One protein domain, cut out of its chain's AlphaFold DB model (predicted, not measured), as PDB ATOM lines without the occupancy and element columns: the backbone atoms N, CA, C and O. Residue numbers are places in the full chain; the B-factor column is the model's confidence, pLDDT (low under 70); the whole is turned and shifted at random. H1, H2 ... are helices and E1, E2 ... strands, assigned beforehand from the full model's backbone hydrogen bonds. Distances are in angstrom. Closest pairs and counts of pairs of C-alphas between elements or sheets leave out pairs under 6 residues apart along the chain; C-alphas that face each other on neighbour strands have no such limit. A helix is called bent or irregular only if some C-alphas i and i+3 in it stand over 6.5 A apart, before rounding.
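What this domain is: This is residues 178 to 185, 224 to 256 and 320 to 395 of the 400 residues of the protein "Zn_ribbon_recom domain-containing protein" of Gandjariella thermophila (UniProt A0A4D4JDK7). A small sheet of three strands, E1, E2 and E3, has helix H1 slantwise over one face, making two layers, a helix on one face of a sheet. H4 packs on H1, H5 lies near H4, H2 meets H1 at a corner, and H3 packs on H2. The printed part has 117 residues, with five named helices, then three named strands in the order E1 E2 E3, a meander, each strand the antiparallel neighbour of the one before. The class is mixed, helices and strands; the whole is compact, with a radius of gyration of the C-alphas of 14.3 A and spans of 41 by 36 by 24 A.

How they stand to each other: Residues 178 to 179 pair, parallel, with residues 359 to 360 of E1 (357 to 361). H1 (224 to 236) is on the sheet, over E2 (366 to 371) and E3 (389 to 394), at a height over the sheet of 9.4 A; the closest C-alphas of H1 and E3 are those of Ala 228 and Leu 393, 6.8 A apart. H2 (239 to 253) and H1 only just touch, only at the corner, with 3 pairs of C-alphas within 8 A, the closest Val 236 and Thr 245, 6.3 A. H3 (321 to 329) touches H2 at a steep tilt of 49 degrees, closest at C-alphas 324 and 246, 6.3 A. H4 (335 to 341) touches H1 with residues 230 to 235 of H1 alone, closest at C-alphas 336 and 234, 4.0 A. H5 (344 to 353) is close to H4 but not clearly touching, C-alphas 347 and 339 being closest at 6.6 A. In the hairpin E1 and E2, N 359 and O 368 are 2.8 A apart, and in the hairpin E2 and E3, N 369 and O 391 are 2.9 A apart, both within hydrogen-bond range. Every O i to N i+4 pair is within range in H1, H3, H4 and H5, and 9 of 11 in H2.

Where its parts are: H1 begins at C-alpha 224 (192.448, 175.526, 140.566) and is 18.5 A long. H2 is 22.0 A long and irregular, C-alphas 240 and 243 being 7.6 A apart. H3, H4 and H5 measure 12.3, 10.1 and 14.3 A, and E1, E2 and E3 13.3, 16.4 and 16.8 A; E3 ends at C-alpha 394 (201.982, 173.339, 139.990).

The domain as a whole: The C-alphas of Ala 322 and Ala 363 are the farthest apart, 41.2 A. Residues 186 to 223 and 257 to 319 are not printed; the C-alpha gaps across these cuts are 17.9 A and 17.1 A. The link E2 to E3 is long, 17 residues. The pLDDT is under 70 in 29 residues: 253 to 256, 330 to 338, 340 to 342 and 374 to 386.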
ATOM      1  N   ARG A 178     197.503 183.604 129.672       94.25
ATOM      2  CA  ARG A 178     198.030 183.301 128.344       94.25
ATOM      3  C   ARG A 178     198.451 181.843 128.248       94.25
ATOM      4  O   ARG A 178     199.021 181.293 129.184       94.25
ATOM      5  N   CYS A 179     198.220 181.240 127.089       93.00
ATOM      6  CA  CYS A 179     198.747 179.914 126.785       93.00
ATOM      7  C   CYS A 179     200.260 180.002 126.546       93.00
ATOM      8  O   CYS A 179     200.709 180.820 125.743       93.00
ATOM      9  N   ALA A 180     201.054 179.161 127.208       92.75
ATOM     10  CA  ALA A 180     202.504 179.135 127.037       92.75
ATOM     11  C   ALA A 180     202.941 178.647 125.651       92.75
ATOM     12  O   ALA A 180     204.028 179.019 125.214       92.75
ATOM     13  N   VAL A 181     202.104 177.850 124.979       89.88
ATOM     14  CA  VAL A 181     202.411 177.256 123.670       89.88
ATOM     15  C   VAL A 181     202.225 178.273 122.542       89.88
ATOM     16  O   VAL A 181     203.084 178.398 121.680       89.88
ATOM     17  N   CYS A 182     201.134 179.053 122.557       89.19
ATOM     18  CA  CYS A 182     200.834 180.017 121.486       89.19
ATOM     19  C   CYS A 182     200.919 181.498 121.881       89.19
ATOM     20  O   CYS A 182     200.724 182.367 121.033       89.19
ATOM     21  N   GLY A 183     201.138 181.812 123.160       88.38
ATOM     22  CA  GLY A 183     201.223 183.183 123.686       88.38
ATOM     23  C   GLY A 183     199.901 183.968 123.698       88.38
ATOM     24  O   GLY A 183     199.856 185.109 124.173       88.38
ATOM     25  N   ARG A 184     198.807 183.388 123.187       89.00
ATOM     26  CA  ARG A 184     197.497 184.049 123.108       89.00
ATOM     27  C   ARG A 184     196.821 184.114 124.467       89.00
ATOM     28  O   ARG A 184     196.976 183.218 125.294       89.00
ATOM     29  N   LYS A 185     196.010 185.159 124.657       91.12
ATOM     30  CA  LYS A 185     195.081 185.255 125.786       91.12
ATOM     31  C   LYS A 185     194.057 184.133 125.708       91.12
ATOM     32  O   LYS A 185     193.467 183.919 124.651       91.12
ATOM     33  N   LEU A 224     191.096 176.053 140.358       90.75
ATOM     34  CA  LEU A 224     192.448 175.526 140.566       90.75
ATOM     35  C   LEU A 224     193.519 176.615 140.492       90.75
ATOM     36  O   LEU A 224     194.383 176.714 141.361       90.75
ATOM     37  N   ILE A 225     193.459 177.450 139.450       91.62
ATOM     38  CA  ILE A 225     194.414 178.552 139.298       91.62
ATOM     39  C   ILE A 225     194.151 179.663 140.313       91.62
ATOM     40  O   ILE A 225     195.104 180.248 140.820       91.62
ATOM     41  N   ARG A 226     192.883 179.941 140.641       91.31
ATOM     42  CA  ARG A 226     192.507 180.900 141.685       91.31
ATOM     43  C   ARG A 226     193.126 180.501 143.010       91.31
ATOM     44  O   ARG A 226     193.823 181.319 143.589       91.31
ATOM     45  N   ASP A 227     192.905 179.276 143.464       89.56
ATOM     46  CA  ASP A 227     193.316 178.833 144.793       89.56
ATOM     47  C   ASP A 227     194.852 178.784 144.897       89.56
ATOM     48  O   ASP A 227     195.419 179.265 145.878       89.56
ATOM     49  N   ALA A 228     195.544 178.340 143.838       91.38
ATOM     50  CA  ALA A 228     197.007 178.357 143.773       91.38
ATOM     51  C   ALA A 228     197.593 179.784 143.788       91.38
ATOM     52  O   ALA A 228     198.513 180.074 144.556       91.38
ATOM     53  N   VAL A 229     197.062 180.692 142.958       91.69
ATOM     54  CA  VAL A 229     197.492 182.104 142.924       91.69
ATOM     55  C   VAL A 229     197.212 182.775 144.261       91.69
ATOM     56  O   VAL A 229     198.057 183.501 144.775       91.69
ATOM     57  N   ASN A 230     196.044 182.508 144.832       90.00
ATOM     58  CA  ASN A 230     195.606 183.070 146.095       90.00
ATOM     59  C   ASN A 230     196.506 182.649 147.255       90.00
ATOM     60  O   ASN A 230     196.962 183.507 148.008       90.00
ATOM     61  N   GLY A 231     196.824 181.355 147.356       89.06
ATOM     62  CA  GLY A 231     197.750 180.847 148.367       89.06
ATOM     63  C   GLY A 231     199.151 181.444 148.229       89.06
ATOM     64  O   GLY A 231     199.780 181.796 149.224       89.06
ATOM     65  N   TRP A 232     199.633 181.632 146.997       90.75
ATOM     66  CA  TRP A 232     200.917 182.292 146.770       90.75
ATOM     67  C   TRP A 232     200.901 183.776 147.155       90.75
ATOM     68  O   TRP A 232     201.814 184.220 147.846       90.75
ATOM     69  N   LEU A 233     199.870 184.529 146.760       87.88
ATOM     70  CA  LEU A 233     199.726 185.938 147.141       87.88
ATOM     71  C   LEU A 233     199.648 186.097 148.661       87.88
ATOM     72  O   LEU A 233     200.339 186.948 149.212       87.88
ATOM     73  N   ALA A 234     198.870 185.245 149.333       85.69
ATOM     74  CA  ALA A 234     198.784 185.219 150.788       85.69
ATOM     75  C   ALA A 234     200.160 184.983 151.429       85.69
ATOM     76  O   ALA A 234     200.515 185.673 152.373       85.69
ATOM     77  N   LYS A 235     200.963 184.060 150.881       87.38
ATOM     78  CA  LYS A 235     202.314 183.778 151.380       87.38
ATOM     79  C   LYS A 235     203.282 184.940 151.158       87.38
ATOM     80  O   LYS A 235     204.037 185.266 152.065       87.38
ATOM     81  N   VAL A 236     203.291 185.541 149.968       86.88
ATOM     82  CA  VAL A 236     204.209 186.644 149.621       86.88
ATOM     83  C   VAL A 236     203.946 187.873 150.488       86.88
ATOM     84  O   VAL A 236     204.881 188.479 150.987       86.88
ATOM     85  N   PHE A 237     202.678 188.215 150.711       82.19
ATOM     86  CA  PHE A 237     202.297 189.380 151.513       82.19
ATOM     87  C   PHE A 237     202.018 189.045 152.988       82.19
ATOM     88  O   PHE A 237     201.457 189.872 153.703       82.19
ATOM     89  N   ALA A 238     202.391 187.847 153.450       82.75
ATOM     90  CA  ALA A 238     202.336 187.502 154.867       82.75
ATOM     91  C   ALA A 238     203.333 188.366 155.647       82.75
ATOM     92  O   ALA A 238     204.432 188.626 155.150       82.75
ATOM     93  N   ARG A 239     202.970 188.783 156.867       79.44
ATOM     94  CA  ARG A 239     203.778 189.695 157.697       79.44
ATOM     95  C   ARG A 239     205.204 189.183 157.900       79.44
ATOM     96  O   ARG A 239     206.144 189.965 157.882       79.44
ATOM     97  N   GLU A 240     205.368 187.870 158.002       83.38
ATOM     98  CA  GLU A 240     206.651 187.201 158.215       83.38
ATOM     99  C   GLU A 240     207.546 187.206 156.963       83.38
ATOM    100  O   GLU A 240     208.753 187.011 157.065       83.38
ATOM    101  N   ASN A 241     206.970 187.426 155.774       85.00
ATOM    102  CA  ASN A 241     207.674 187.401 154.487       85.00
ATOM    103  C   ASN A 241     207.819 188.794 153.852       85.00
ATOM    104  O   ASN A 241     208.311 188.885 152.722       85.00
ATOM    105  N   VAL A 242     207.396 189.872 154.530       83.06
ATOM    106  CA  VAL A 242     207.441 191.238 153.976       83.06
ATOM    107  C   VAL A 242     208.875 191.637 153.645       83.06
ATOM    108  O   VAL A 242     209.130 192.022 152.507       83.06
ATOM    109  N   ASP A 243     209.824 191.448 154.561       83.81
ATOM    110  CA  ASP A 243     211.229 191.824 154.349       83.81
ATOM    111  C   ASP A 243     211.838 191.095 153.141       83.81
ATOM    112  O   ASP A 243     212.464 191.701 152.266       83.81
ATOM    113  N   ALA A 244     211.583 189.787 153.035       85.69
ATOM    114  CA  ALA A 244     212.023 188.975 151.902       85.69
ATOM    115  C   ALA A 244     211.372 189.433 150.584       85.69
ATOM    116  O   ALA A 244     212.014 189.441 149.531       85.69
ATOM    117  N   THR A 245     210.107 189.844 150.637       85.31
ATOM    118  CA  THR A 245     209.355 190.354 149.486       85.31
ATOM    119  C   THR A 245     209.863 191.718 149.039       85.31
ATOM    120  O   THR A 245     210.020 191.936 147.836       85.31
ATOM    121  N   VAL A 246     210.179 192.616 149.975       84.06
ATOM    122  CA  VAL A 246     210.801 193.916 149.693       84.06
ATOM    123  C   VAL A 246     212.159 193.706 149.037       84.06
ATOM    124  O   VAL A 246     212.389 194.233 147.949       84.06
ATOM    125  N   ALA A 247     213.014 192.862 149.619       84.56
ATOM    126  CA  ALA A 247     214.320 192.541 149.051       84.56
ATOM    127  C   ALA A 247     214.202 191.964 147.627       84.56
ATOM    128  O   ALA A 247     214.921 192.386 146.719       84.56
ATOM    129  N   ALA A 248     213.252 191.051 147.393       84.56
ATOM    130  CA  ALA A 248     212.998 190.483 146.071       84.56
ATOM    131  C   ALA A 248     212.476 191.526 145.063       84.56
ATOM    132  O   ALA A 248     212.892 191.529 143.900       84.56
ATOM    133  N   LEU A 249     211.592 192.435 145.490       82.69
ATOM    134  CA  LEU A 249     211.094 193.533 144.659       82.69
ATOM    135  C   LEU A 249     212.229 194.484 144.278       82.69
ATOM    136  O   LEU A 249     212.365 194.793 143.093       82.69
ATOM    137  N   VAL A 250     213.070 194.875 145.237       80.44
ATOM    138  CA  VAL A 250     214.221 195.758 145.016       80.44
ATOM    139  C   VAL A 250     215.239 195.108 144.083       80.44
ATOM    140  O   VAL A 250     215.602 195.705 143.071       80.44
ATOM    141  N   ALA A 251     215.600 193.845 144.317       79.94
ATOM    142  CA  ALA A 251     216.488 193.097 143.427       79.94
ATOM    143  C   ALA A 251     215.932 193.000 141.994       79.94
ATOM    144  O   ALA A 251     216.675 193.120 141.015       79.94
ATOM    145  N   SER A 252     214.611 192.850 141.839       76.81
ATOM    146  CA  SER A 252     213.973 192.767 140.520       76.81
ATOM    147  C   SER A 252     214.031 194.076 139.713       76.81
ATOM    148  O   SER A 252     213.906 194.023 138.487       76.81
ATOM    149  N   GLN A 253     214.282 195.227 140.359       69.88
ATOM    150  CA  GLN A 253     214.466 196.524 139.687       69.88
ATOM    151  C   GLN A 253     215.723 196.558 138.820       69.88
ATOM    152  O   GLN A 253     215.745 197.237 137.793       69.88
ATOM    153  N   HIS A 254     216.744 195.797 139.209       58.09
ATOM    154  CA  HIS A 254     218.049 195.771 138.552       58.09
ATOM    155  C   HIS A 254     218.171 194.657 137.497       58.09
ATOM    156  O   HIS A 254     219.136 194.628 136.739       58.09
ATOM    157  N   GLY A 255     217.199 193.736 137.423       49.94
ATOM    158  CA  GLY A 255     217.321 192.490 136.655       49.94
ATOM    159  C   GLY A 255     216.733 192.481 135.238       49.94
ATOM    160  O   GLY A 255     216.883 191.482 134.536       49.94
ATOM    161  N   ARG A 256     216.023 193.526 134.785       45.25
ATOM    162  CA  ARG A 256     215.365 193.503 133.462       45.25
ATOM    163  C   ARG A 256     215.287 194.873 132.793       45.25
ATOM    164  O   ARG A 256     214.279 195.567 132.860       45.25
ATOM    165  N   SER A 320     212.673 203.138 146.439       70.12
ATOM    166  CA  SER A 320     213.466 202.853 147.636       70.12
ATOM    167  C   SER A 320     212.769 201.811 148.506       70.12
ATOM    168  O   SER A 320     211.546 201.698 148.479       70.12
ATOM    169  N   ASP A 321     213.531 201.094 149.328       71.31
ATOM    170  CA  ASP A 321     213.007 200.089 150.256       71.31
ATOM    171  C   ASP A 321     211.868 200.665 151.110       71.31
ATOM    172  O   ASP A 321     210.794 200.075 151.191       71.31
ATOM    173  N   ALA A 322     212.044 201.880 151.646       71.19
ATOM    174  CA  ALA A 322     211.028 202.591 152.425       71.19
ATOM    175  C   ALA A 322     209.742 202.889 151.629       71.19
ATOM    176  O   ALA A 322     208.642 202.802 152.172       71.19
ATOM    177  N   GLU A 323     209.855 203.214 150.337       71.38
ATOM    178  CA  GLU A 323     208.689 203.397 149.468       71.38
ATOM    179  C   GLU A 323     208.006 202.056 149.148       71.38
ATOM    180  O   GLU A 323     206.779 202.007 149.033       71.38
ATOM    181  N   VAL A 324     208.764 200.957 149.043       75.00
ATOM    182  CA  VAL A 324     208.189 199.610 148.908       75.00
ATOM    183  C   VAL A 324     207.420 199.228 150.172       75.00
ATOM    184  O   VAL A 324     206.267 198.818 150.044       75.00
ATOM    185  N   TYR A 325     208.000 199.416 151.363       76.50
ATOM    186  CA  TYR A 325     207.319 199.168 152.642       76.50
ATOM    187  C   TYR A 325     206.018 199.968 152.737       76.50
ATOM    188  O   TYR A 325     204.955 199.374 152.879       76.50
ATOM    189  N   ALA A 326     206.059 201.286 152.512       76.38
ATOM    190  CA  ALA A 326     204.866 202.134 152.577       76.38
ATOM    191  C   ALA A 326     203.758 201.705 151.595       76.38
ATOM    192  O   ALA A 326     202.567 201.869 151.866       76.38
ATOM    193  N   ARG A 327     204.125 201.156 150.431       73.56
ATOM    194  CA  ARG A 327     203.157 200.634 149.458       73.56
ATOM    195  C   ARG A 327     202.614 199.264 149.848       73.56
ATOM    196  O   ARG A 327     201.435 199.020 149.600       73.56
ATOM    197  N   ILE A 328     203.426 198.392 150.440       73.38
ATOM    198  CA  ILE A 328     202.952 197.119 150.996       73.38
ATOM    199  C   ILE A 328     201.995 197.391 152.161       73.38
ATOM    200  O   ILE A 328     200.914 196.818 152.167       73.38
ATOM    201  N   ASP A 329     202.312 198.344 153.037       70.94
ATOM    202  CA  ASP A 329     201.445 198.772 154.147       70.94
ATOM    203  C   ASP A 329     200.137 199.424 153.669       70.94
ATOM    204  O   ASP A 329     199.139 199.441 154.383       70.94
ATOM    205  N   SER A 330     200.109 199.965 152.444       67.69
ATOM    206  CA  SER A 330     198.874 200.477 151.830       67.69
ATOM    207  C   SER A 330     197.956 199.375 151.285       67.69
ATOM    208  O   SER A 330     196.800 199.647 150.939       67.69
ATOM    209  N   LEU A 331     198.457 198.140 151.169       66.75
ATOM    210  CA  LEU A 331     197.609 196.984 150.904       66.75
ATOM    211  C   LEU A 331     196.788 196.691 152.169       66.75
ATOM    212  O   LEU A 331     197.261 196.936 153.273       66.75
ATOM    213  N   PRO A 332     195.554 196.172 152.043       61.25
ATOM    214  CA  PRO A 332     194.756 195.810 153.210       61.25
ATOM    215  C   PRO A 332     195.551 194.893 154.149       61.25
ATOM    216  O   PRO A 332     196.152 193.936 153.659       61.25
ATOM    217  N   ASP A 333     195.488 195.160 155.461       54.47
ATOM    218  CA  ASP A 333     196.296 194.564 156.551       54.47
ATOM    219  C   ASP A 333     196.330 193.025 156.613       54.47
ATOM    220  O   ASP A 333     197.096 192.442 157.384       54.47
ATOM    221  N   ASP A 334     195.512 192.365 155.796       59.88
ATOM    222  CA  ASP A 334     195.553 190.935 155.558       59.88
ATOM    223  C   ASP A 334     195.197 190.622 154.095       59.88
ATOM    224  O   ASP A 334     194.044 190.360 153.732       59.88
ATOM    225  N   VAL A 335     196.208 190.648 153.220       63.12
ATOM    226  CA  VAL A 335     196.068 190.177 151.835       63.12
ATOM    227  C   VAL A 335     195.629 188.708 151.823       63.12
ATOM    228  O   VAL A 335     194.857 188.330 150.950       63.12
ATOM    229  N   GLY A 336     196.019 187.890 152.807       59.09
ATOM    230  CA  GLY A 336     195.612 186.488 152.924       59.09
ATOM    231  C   GLY A 336     194.111 186.298 153.177       59.09
ATOM    232  O   GLY A 336     193.449 185.550 152.443       59.09
ATOM    233  N   ALA A 337     193.529 187.012 154.142       59.16
ATOM    234  CA  ALA A 337     192.087 187.001 154.405       59.16
ATOM    235  C   ALA A 337     191.285 187.720 153.314       59.16
ATOM    236  O   ALA A 337     190.199 187.256 152.938       59.16
ATOM    237  N   ALA A 338     191.823 188.811 152.757       63.34
ATOM    238  CA  ALA A 338     191.210 189.519 151.636       63.34
ATOM    239  C   ALA A 338     191.124 188.623 150.397       63.34
ATOM    240  O   ALA A 338     190.124 188.642 149.688       63.34
ATOM    241  N   VAL A 339     192.138 187.803 150.151       71.31
ATOM    242  CA  VAL A 339     192.198 186.890 149.010       71.31
ATOM    243  C   VAL A 339     191.300 185.658 149.203       71.31
ATOM    244  O   VAL A 339     190.706 185.178 148.235       71.31
ATOM    245  N   SER A 340     191.147 185.180 150.441       62.41
ATOM    246  CA  SER A 340     190.379 183.964 150.759       62.41
ATOM    247  C   SER A 340     188.865 184.191 150.868       62.41
ATOM    248  O   SER A 340     188.093 183.275 150.603       62.41
ATOM    249  N   SER A 341     188.419 185.405 151.219       58.28
ATOM    250  CA  SER A 341     186.991 185.724 151.424       58.28
ATOM    251  C   SER A 341     186.421 186.773 150.453       58.28
ATOM    252  O   SER A 341     185.242 187.135 150.536       58.28
ATOM    253  N   ALA A 342     187.224 187.274 149.507       67.00
ATOM    254  CA  ALA A 342     186.770 188.303 148.575       67.00
ATOM    255  C   ALA A 342     185.681 187.812 147.614       67.00
ATOM    256  O   ALA A 342     185.805 186.795 146.929       67.00
ATOM    257  N   ARG A 343     184.651 188.654 147.446       75.69
ATOM    258  CA  ARG A 343     183.752 188.589 146.287       75.69
ATOM    259  C   ARG A 343     184.572 188.652 144.982       75.69
ATOM    260  O   ARG A 343     185.532 189.426 144.931       75.69
ATOM    261  N   PRO A 344     184.165 187.943 143.908       76.69
ATOM    262  CA  PRO A 344     184.912 187.887 142.645       76.69
ATOM    263  C   PRO A 344     185.317 189.252 142.070       76.69
ATOM    264  O   PRO A 344     186.419 189.390 141.546       76.69
ATOM    265  N   ASP A 345     184.475 190.278 142.222       77.00
ATOM    266  CA  ASP A 345     184.754 191.636 141.729       77.00
ATOM    267  C   ASP A 345     185.931 192.303 142.455       77.00
ATOM    268  O   ASP A 345     186.773 192.965 141.839       77.00
ATOM    269  N   ARG A 346     186.021 192.106 143.778       78.50
ATOM    270  CA  ARG A 346     187.125 192.629 144.593       78.50
ATOM    271  C   ARG A 346     188.425 191.908 144.259       78.50
ATOM    272  O   ARG A 346     189.450 192.563 144.095       78.50
ATOM    273  N   LEU A 347     188.369 190.591 144.067       83.88
ATOM    274  CA  LEU A 347     189.538 189.800 143.685       83.88
ATOM    275  C   LEU A 347     190.026 190.158 142.267       83.88
ATOM    276  O   LEU A 347     191.221 190.338 142.048       83.88
ATOM    277  N   ALA A 348     189.111 190.387 141.319       83.44
ATOM    278  CA  ALA A 348     189.452 190.857 139.973       83.44
ATOM    279  C   ALA A 348     190.102 192.254 139.981       83.44
ATOM    280  O   ALA A 348     190.973 192.540 139.150       83.44
ATOM    281  N   THR A 349     189.686 193.110 140.920       81.94
ATOM    282  CA  THR A 349     190.271 194.437 141.147       81.94
ATOM    283  C   THR A 349     191.665 194.314 141.752       81.94
ATOM    284  O   THR A 349     192.598 194.909 141.222       81.94
ATOM    285  N   LEU A 350     191.851 193.473 142.772       83.44
ATOM    286  CA  LEU A 350     193.168 193.186 143.345       83.44
ATOM    287  C   LEU A 350     194.142 192.694 142.267       83.44
ATOM    288  O   LEU A 350     195.201 193.282 142.076       83.44
ATOM    289  N   TYR A 351     193.742 191.694 141.479       87.81
ATOM    290  CA  TYR A 351     194.544 191.167 140.371       87.81
ATOM    291  C   TYR A 351     194.841 192.210 139.283       87.81
ATOM    292  O   TYR A 351     195.719 192.007 138.446       87.81
ATOM    293  N   MET A 352     194.054 193.287 139.197       83.25
ATOM    294  CA  MET A 352     194.312 194.413 138.292       83.25
ATOM    295  C   MET A 352     195.380 195.330 138.862       83.25
ATOM    296  O   MET A 352     196.297 195.703 138.140       83.25
ATOM    297  N   VAL A 353     195.240 195.673 140.143       80.56
ATOM    298  CA  VAL A 353     196.153 196.562 140.861       80.56
ATOM    299  C   VAL A 353     197.556 195.969 140.893       80.56
ATOM    300  O   VAL A 353     198.508 196.676 140.592       80.56
ATOM    301  N   VAL A 354     197.683 194.662 141.144       82.50
ATOM    302  CA  VAL A 354     198.993 193.990 141.169       82.50
ATOM    303  C   VAL A 354     199.516 193.576 139.786       82.50
ATOM    304  O   VAL A 354     200.518 192.871 139.718       82.50
ATOM    305  N   ASP A 355     198.843 193.962 138.690       86.62
ATOM    306  CA  ASP A 355     199.145 193.548 137.304       86.62
ATOM    307  C   ASP A 355     199.470 192.046 137.192       86.62
ATOM    308  O   ASP A 355     200.532 191.638 136.720       86.62
ATOM    309  N   LEU A 356     198.556 191.207 137.686       91.19
ATOM    310  CA  LEU A 356     198.727 189.759 137.665       91.19
ATOM    311  C   LEU A 356     198.729 189.240 136.222       91.19
ATOM    312  O   LEU A 356     197.747 189.399 135.495       91.19
ATOM    313  N   GLN A 357     199.792 188.540 135.839       92.62
ATOM    314  CA  GLN A 357     199.910 187.842 134.561       92.62
ATOM    315  C   GLN A 357     200.189 186.362 134.812       92.62
ATOM    316  O   GLN A 357     201.037 186.010 135.631       92.62
ATOM    317  N   VAL A 358     199.491 185.496 134.081       94.94
ATOM    318  CA  VAL A 358     199.604 184.039 134.201       94.94
ATOM    319  C   VAL A 358     199.945 183.454 132.838       94.94
ATOM    320  O   VAL A 358     199.228 183.677 131.861       94.94
ATOM    321  N   ARG A 359     201.016 182.669 132.765       95.31
ATOM    322  CA  ARG A 359     201.382 181.870 131.596       95.31
ATOM    323  C   ARG A 359     201.193 180.394 131.935       95.31
ATOM    324  O   ARG A 359     201.920 179.843 132.749       95.31
ATOM    325  N   TYR A 360     200.209 179.762 131.305       94.88
ATOM    326  CA  TYR A 360     199.851 178.372 131.575       94.88
ATOM    327  C   TYR A 360     200.552 177.410 130.610       94.88
ATOM    328  O   TYR A 360     200.378 177.528 129.394       94.88
ATOM    329  N   VAL A 361     201.329 176.474 131.156       92.94
ATOM    330  CA  VAL A 361     202.025 175.386 130.459       92.94
ATOM    331  C   VAL A 361     201.173 174.115 130.577       92.94
ATOM    332  O   VAL A 361     201.199 173.461 131.619       92.94
ATOM    333  N   PRO A 362     200.404 173.752 129.533       88.12
ATOM    334  CA  PRO A 362     199.431 172.668 129.628       88.12
ATOM    335  C   PRO A 362     200.061 171.286 129.820       88.12
ATOM    336  O   PRO A 362     199.483 170.482 130.530       88.12
ATOM    337  N   ALA A 363     201.233 171.019 129.236       86.62
ATOM    338  CA  ALA A 363     201.881 169.705 129.317       86.62
ATOM    339  C   ALA A 363     202.324 169.323 130.742       86.62
ATOM    340  O   ALA A 363     202.353 168.150 131.083       86.62
ATOM    341  N   GLU A 364     202.662 170.314 131.568       87.56
ATOM    342  CA  GLU A 364     203.160 170.106 132.934       87.56
ATOM    343  C   GLU A 364     202.110 170.445 134.002       87.56
ATOM    344  O   GLU A 364     202.390 170.333 135.192       87.56
ATOM    345  N   HIS A 365     200.924 170.922 133.599       89.12
ATOM    346  CA  HIS A 365     199.926 171.507 134.503       89.12
ATOM    347  C   HIS A 365     200.522 172.612 135.395       89.12
ATOM    348  O   HIS A 365     200.191 172.766 136.571       89.12
ATOM    349  N   VAL A 366     201.417 173.416 134.818       92.81
ATOM    350  CA  VAL A 366     202.152 174.472 135.519       92.81
ATOM    351  C   VAL A 366     201.654 175.848 135.091       92.81
ATOM    352  O   VAL A 366     201.449 176.123 133.910       92.81
ATOM    353  N   ALA A 367     201.499 176.748 136.055       93.69
ATOM    354  CA  ALA A 367     201.248 178.161 135.831       93.69
ATOM    355  C   ALA A 367     202.459 178.988 136.282       93.69
ATOM    356  O   ALA A 367     202.750 179.090 137.473       93.69
ATOM    357  N   ASP A 368     203.141 179.613 135.325       94.06
ATOM    358  CA  ASP A 368     204.132 180.649 135.607       94.06
ATOM    359  C   ASP A 368     203.379 181.954 135.884       94.06
ATOM    360  O   ASP A 368     202.714 182.515 135.005       94.06
ATOM    361  N   VAL A 369     203.440 182.421 137.127       93.44
ATOM    362  CA  VAL A 369     202.696 183.585 137.606       93.44
ATOM    363  C   VAL A 369     203.660 184.729 137.860       93.44
ATOM    364  O   VAL A 369     204.730 184.545 138.435       93.44
ATOM    365  N   SER A 370     203.273 185.928 137.438       91.56
ATOM    366  CA  SER A 370     204.029 187.147 137.703       91.56
ATOM    367  C   SER A 370     203.115 188.280 138.147       91.56
ATOM    368  O   SER A 370     201.992 188.390 137.657       91.56
ATOM    369  N   ILE A 371     203.601 189.111 139.066       88.44
ATOM    370  CA  ILE A 371     202.913 190.317 139.542       88.44
ATOM    371  C   ILE A 371     203.851 191.513 139.505       88.44
ATOM    372  O   ILE A 371     205.062 191.375 139.680       88.44
ATOM    373  N   ARG A 372     203.271 192.697 139.327       84.56
ATOM    374  CA  ARG A 372     203.938 193.991 139.473       84.56
ATOM    375  C   ARG A 372     203.152 194.854 140.458       84.56
ATOM    376  O   ARG A 372     202.434 195.761 140.037       84.56
ATOM    377  N   PRO A 373     203.293 194.602 141.771       72.12
ATOM    378  CA  PRO A 373     202.489 195.263 142.800       72.12
ATOM    379  C   PRO A 373     202.738 196.775 142.884       72.12
ATOM    380  O   PRO A 373     201.920 197.509 143.423       72.12
ATOM    381  N   LEU A 374     203.852 197.251 142.320       67.06
ATOM    382  CA  LEU A 374     204.266 198.654 142.352       67.06
ATOM    383  C   LEU A 374     204.117 199.359 140.990       67.06
ATOM    384  O   LEU A 374     204.494 200.526 140.851       67.06
ATOM    385  N   GLY A 375     203.591 198.660 139.976       58.72
ATOM    386  CA  GLY A 375     203.344 199.220 138.650       58.72
ATOM    387  C   GLY A 375     202.064 200.055 138.624       58.72
ATOM    388  O   GLY A 375     201.042 199.656 139.174       58.72
ATOM    389  N   ARG A 376     202.071 201.214 137.950       50.22
ATOM    390  CA  ARG A 376     200.809 201.918 137.674       50.22
ATOM    391  C   ARG A 376     200.010 201.102 136.657       50.22
ATOM    392  O   ARG A 376     200.499 200.799 135.568       50.22
ATOM    393  N   VAL A 377     198.760 200.784 136.994       39.38
ATOM    394  CA  VAL A 377     197.815 200.127 136.081       39.38
ATOM    395  C   VAL A 377     197.726 200.969 134.797       39.38
ATOM    396  O   VAL A 377     197.291 202.115 134.833       39.38
ATOM    397  N   ASN A 378     198.165 200.409 133.665       37.69
ATOM    398  CA  ASN A 378     198.273 201.048 132.337       37.69
ATOM    399  C   ASN A 378     199.463 201.987 132.069       37.69
ATOM    400  O   ASN A 378     199.414 202.749 131.099       37.69
ATOM    401  N   SER A 379     200.564 201.924 132.818       40.50
ATOM    402  CA  SER A 379     201.784 202.614 132.390       40.50
ATOM    403  C   SER A 379     202.611 201.734 131.454       40.50
ATOM    404  O   SER A 379     203.493 200.994 131.885       40.50
ATOM    405  N   ALA A 380     202.382 201.867 130.146       35.41
ATOM    406  CA  ALA A 380     203.430 201.618 129.157       35.41
ATOM    407  C   ALA A 380     204.489 202.730 129.281       35.41
ATOM    408  O   ALA A 380     204.659 203.561 128.391       35.41
ATOM    409  N   CYS A 381     205.160 202.806 130.431       35.88
ATOM    410  CA  CYS A 381     206.364 203.603 130.561       35.88
ATOM    411  C   CYS A 381     207.455 202.837 129.824       35.88
ATOM    412  O   CYS A 381     207.838 201.748 130.234       35.88
ATOM    413  N   VAL A 382     207.964 203.413 128.741       34.78
ATOM    414  CA  VAL A 382     209.045 202.818 127.940       34.78
ATOM    415  C   VAL A 382     210.362 202.724 128.744       34.78
ATOM    416  O   VAL A 382     211.341 202.203 128.229       34.78
ATOM    417  N   ARG A 383     210.431 203.241 129.988       41.56
ATOM    418  CA  ARG A 383     211.685 203.453 130.744       41.56
ATOM    419  C   ARG A 383     211.533 203.476 132.281       41.56
ATOM    420  O   ARG A 383     212.142 204.312 132.933       41.56
ATOM    421  N   GLY A 384     210.670 202.648 132.873       41.88
ATOM    422  CA  GLY A 384     210.554 202.548 134.342       41.88
ATOM    423  C   GLY A 384     211.089 201.217 134.865       41.88
ATOM    424  O   GLY A 384     210.852 200.194 134.223       41.88
ATOM    425  N   ALA A 385     211.762 201.214 136.021       50.00
ATOM    426  CA  ALA A 385     212.113 199.978 136.715       50.00
ATOM    427  C   ALA A 385     210.820 199.224 137.069       50.00
ATOM    428  O   ALA A 385     209.969 199.726 137.806       50.00
ATOM    429  N   SER A 386     210.616 198.041 136.485       59.81
ATOM    430  CA  SER A 386     209.442 197.221 136.784       59.81
ATOM    431  C   SER A 386     209.778 196.236 137.897       59.81
ATOM    432  O   SER A 386     210.377 195.194 137.626       59.81
ATOM    433  N   CYS A 387     209.352 196.528 139.127       70.88
ATOM    434  CA  CYS A 387     209.431 195.559 140.219       70.88
ATOM    435  C   CYS A 387     208.496 194.389 139.898       70.88
ATOM    436  O   CYS A 387     207.279 194.579 139.837       70.88
ATOM    437  N   THR A 388     209.051 193.211 139.628       82.44
ATOM    438  CA  THR A 388     208.276 192.041 139.202       82.44
ATOM    439  C   THR A 388     208.626 190.850 140.078       82.44
ATOM    440  O   THR A 388     209.774 190.413 140.080       82.44
ATOM    441  N   LEU A 389     207.628 190.280 140.750       86.69
ATOM    442  CA  LEU A 389     207.763 188.997 141.437       86.69
ATOM    443  C   LEU A 389     207.240 187.895 140.528       86.69
ATOM    444  O   LEU A 389     206.214 188.067 139.867       86.69
ATOM    445  N   THR A 390     207.944 186.771 140.494       89.00
ATOM    446  CA  THR A 390     207.594 185.621 139.658       89.00
ATOM    447  C   THR A 390     207.632 184.343 140.471       89.00
ATOM    448  O   THR A 390     208.536 184.157 141.281       89.00
ATOM    449  N   THR A 391     206.692 183.442 140.217       92.69
ATOM    450  CA  THR A 391     206.669 182.101 140.797       92.69
ATOM    451  C   THR A 391     206.197 181.084 139.767       92.69
ATOM    452  O   THR A 391     205.537 181.433 138.786       92.69
ATOM    453  N   ARG A 392     206.505 179.815 140.018       93.88
ATOM    454  CA  ARG A 392     206.022 178.679 139.241       93.88
ATOM    455  C   ARG A 392     205.106 177.835 140.124       93.88
ATOM    456  O   ARG A 392     205.565 177.252 141.103       93.88
ATOM    457  N   LEU A 393     203.821 177.774 139.783       91.88
ATOM    458  CA  LEU A 393     202.805 177.035 140.536       91.88
ATOM    459  C   LEU A 393     202.448 175.744 139.802       91.88
ATOM    460  O   LEU A 393     202.051 175.788 138.639       91.88
ATOM    461  N   ARG A 394     202.552 174.601 140.481       92.12
ATOM    462  CA  ARG A 394     201.982 173.339 139.990       92.12
ATOM    463  C   ARG A 394     200.505 173.297 140.346       92.12
ATOM    464  O   ARG A 394     200.151 173.488 141.508       92.12
ATOM    465  N   LEU A 395     199.659 173.077 139.349       89.94
ATOM    466  CA  LEU A 395     198.229 172.894 139.544       89.94
ATOM    467  C   LEU A 395     197.942 171.400 139.711       89.94
ATOM    468  O   LEU A 395     198.584 170.587 139.046       89.94
TER     469      LEU A 395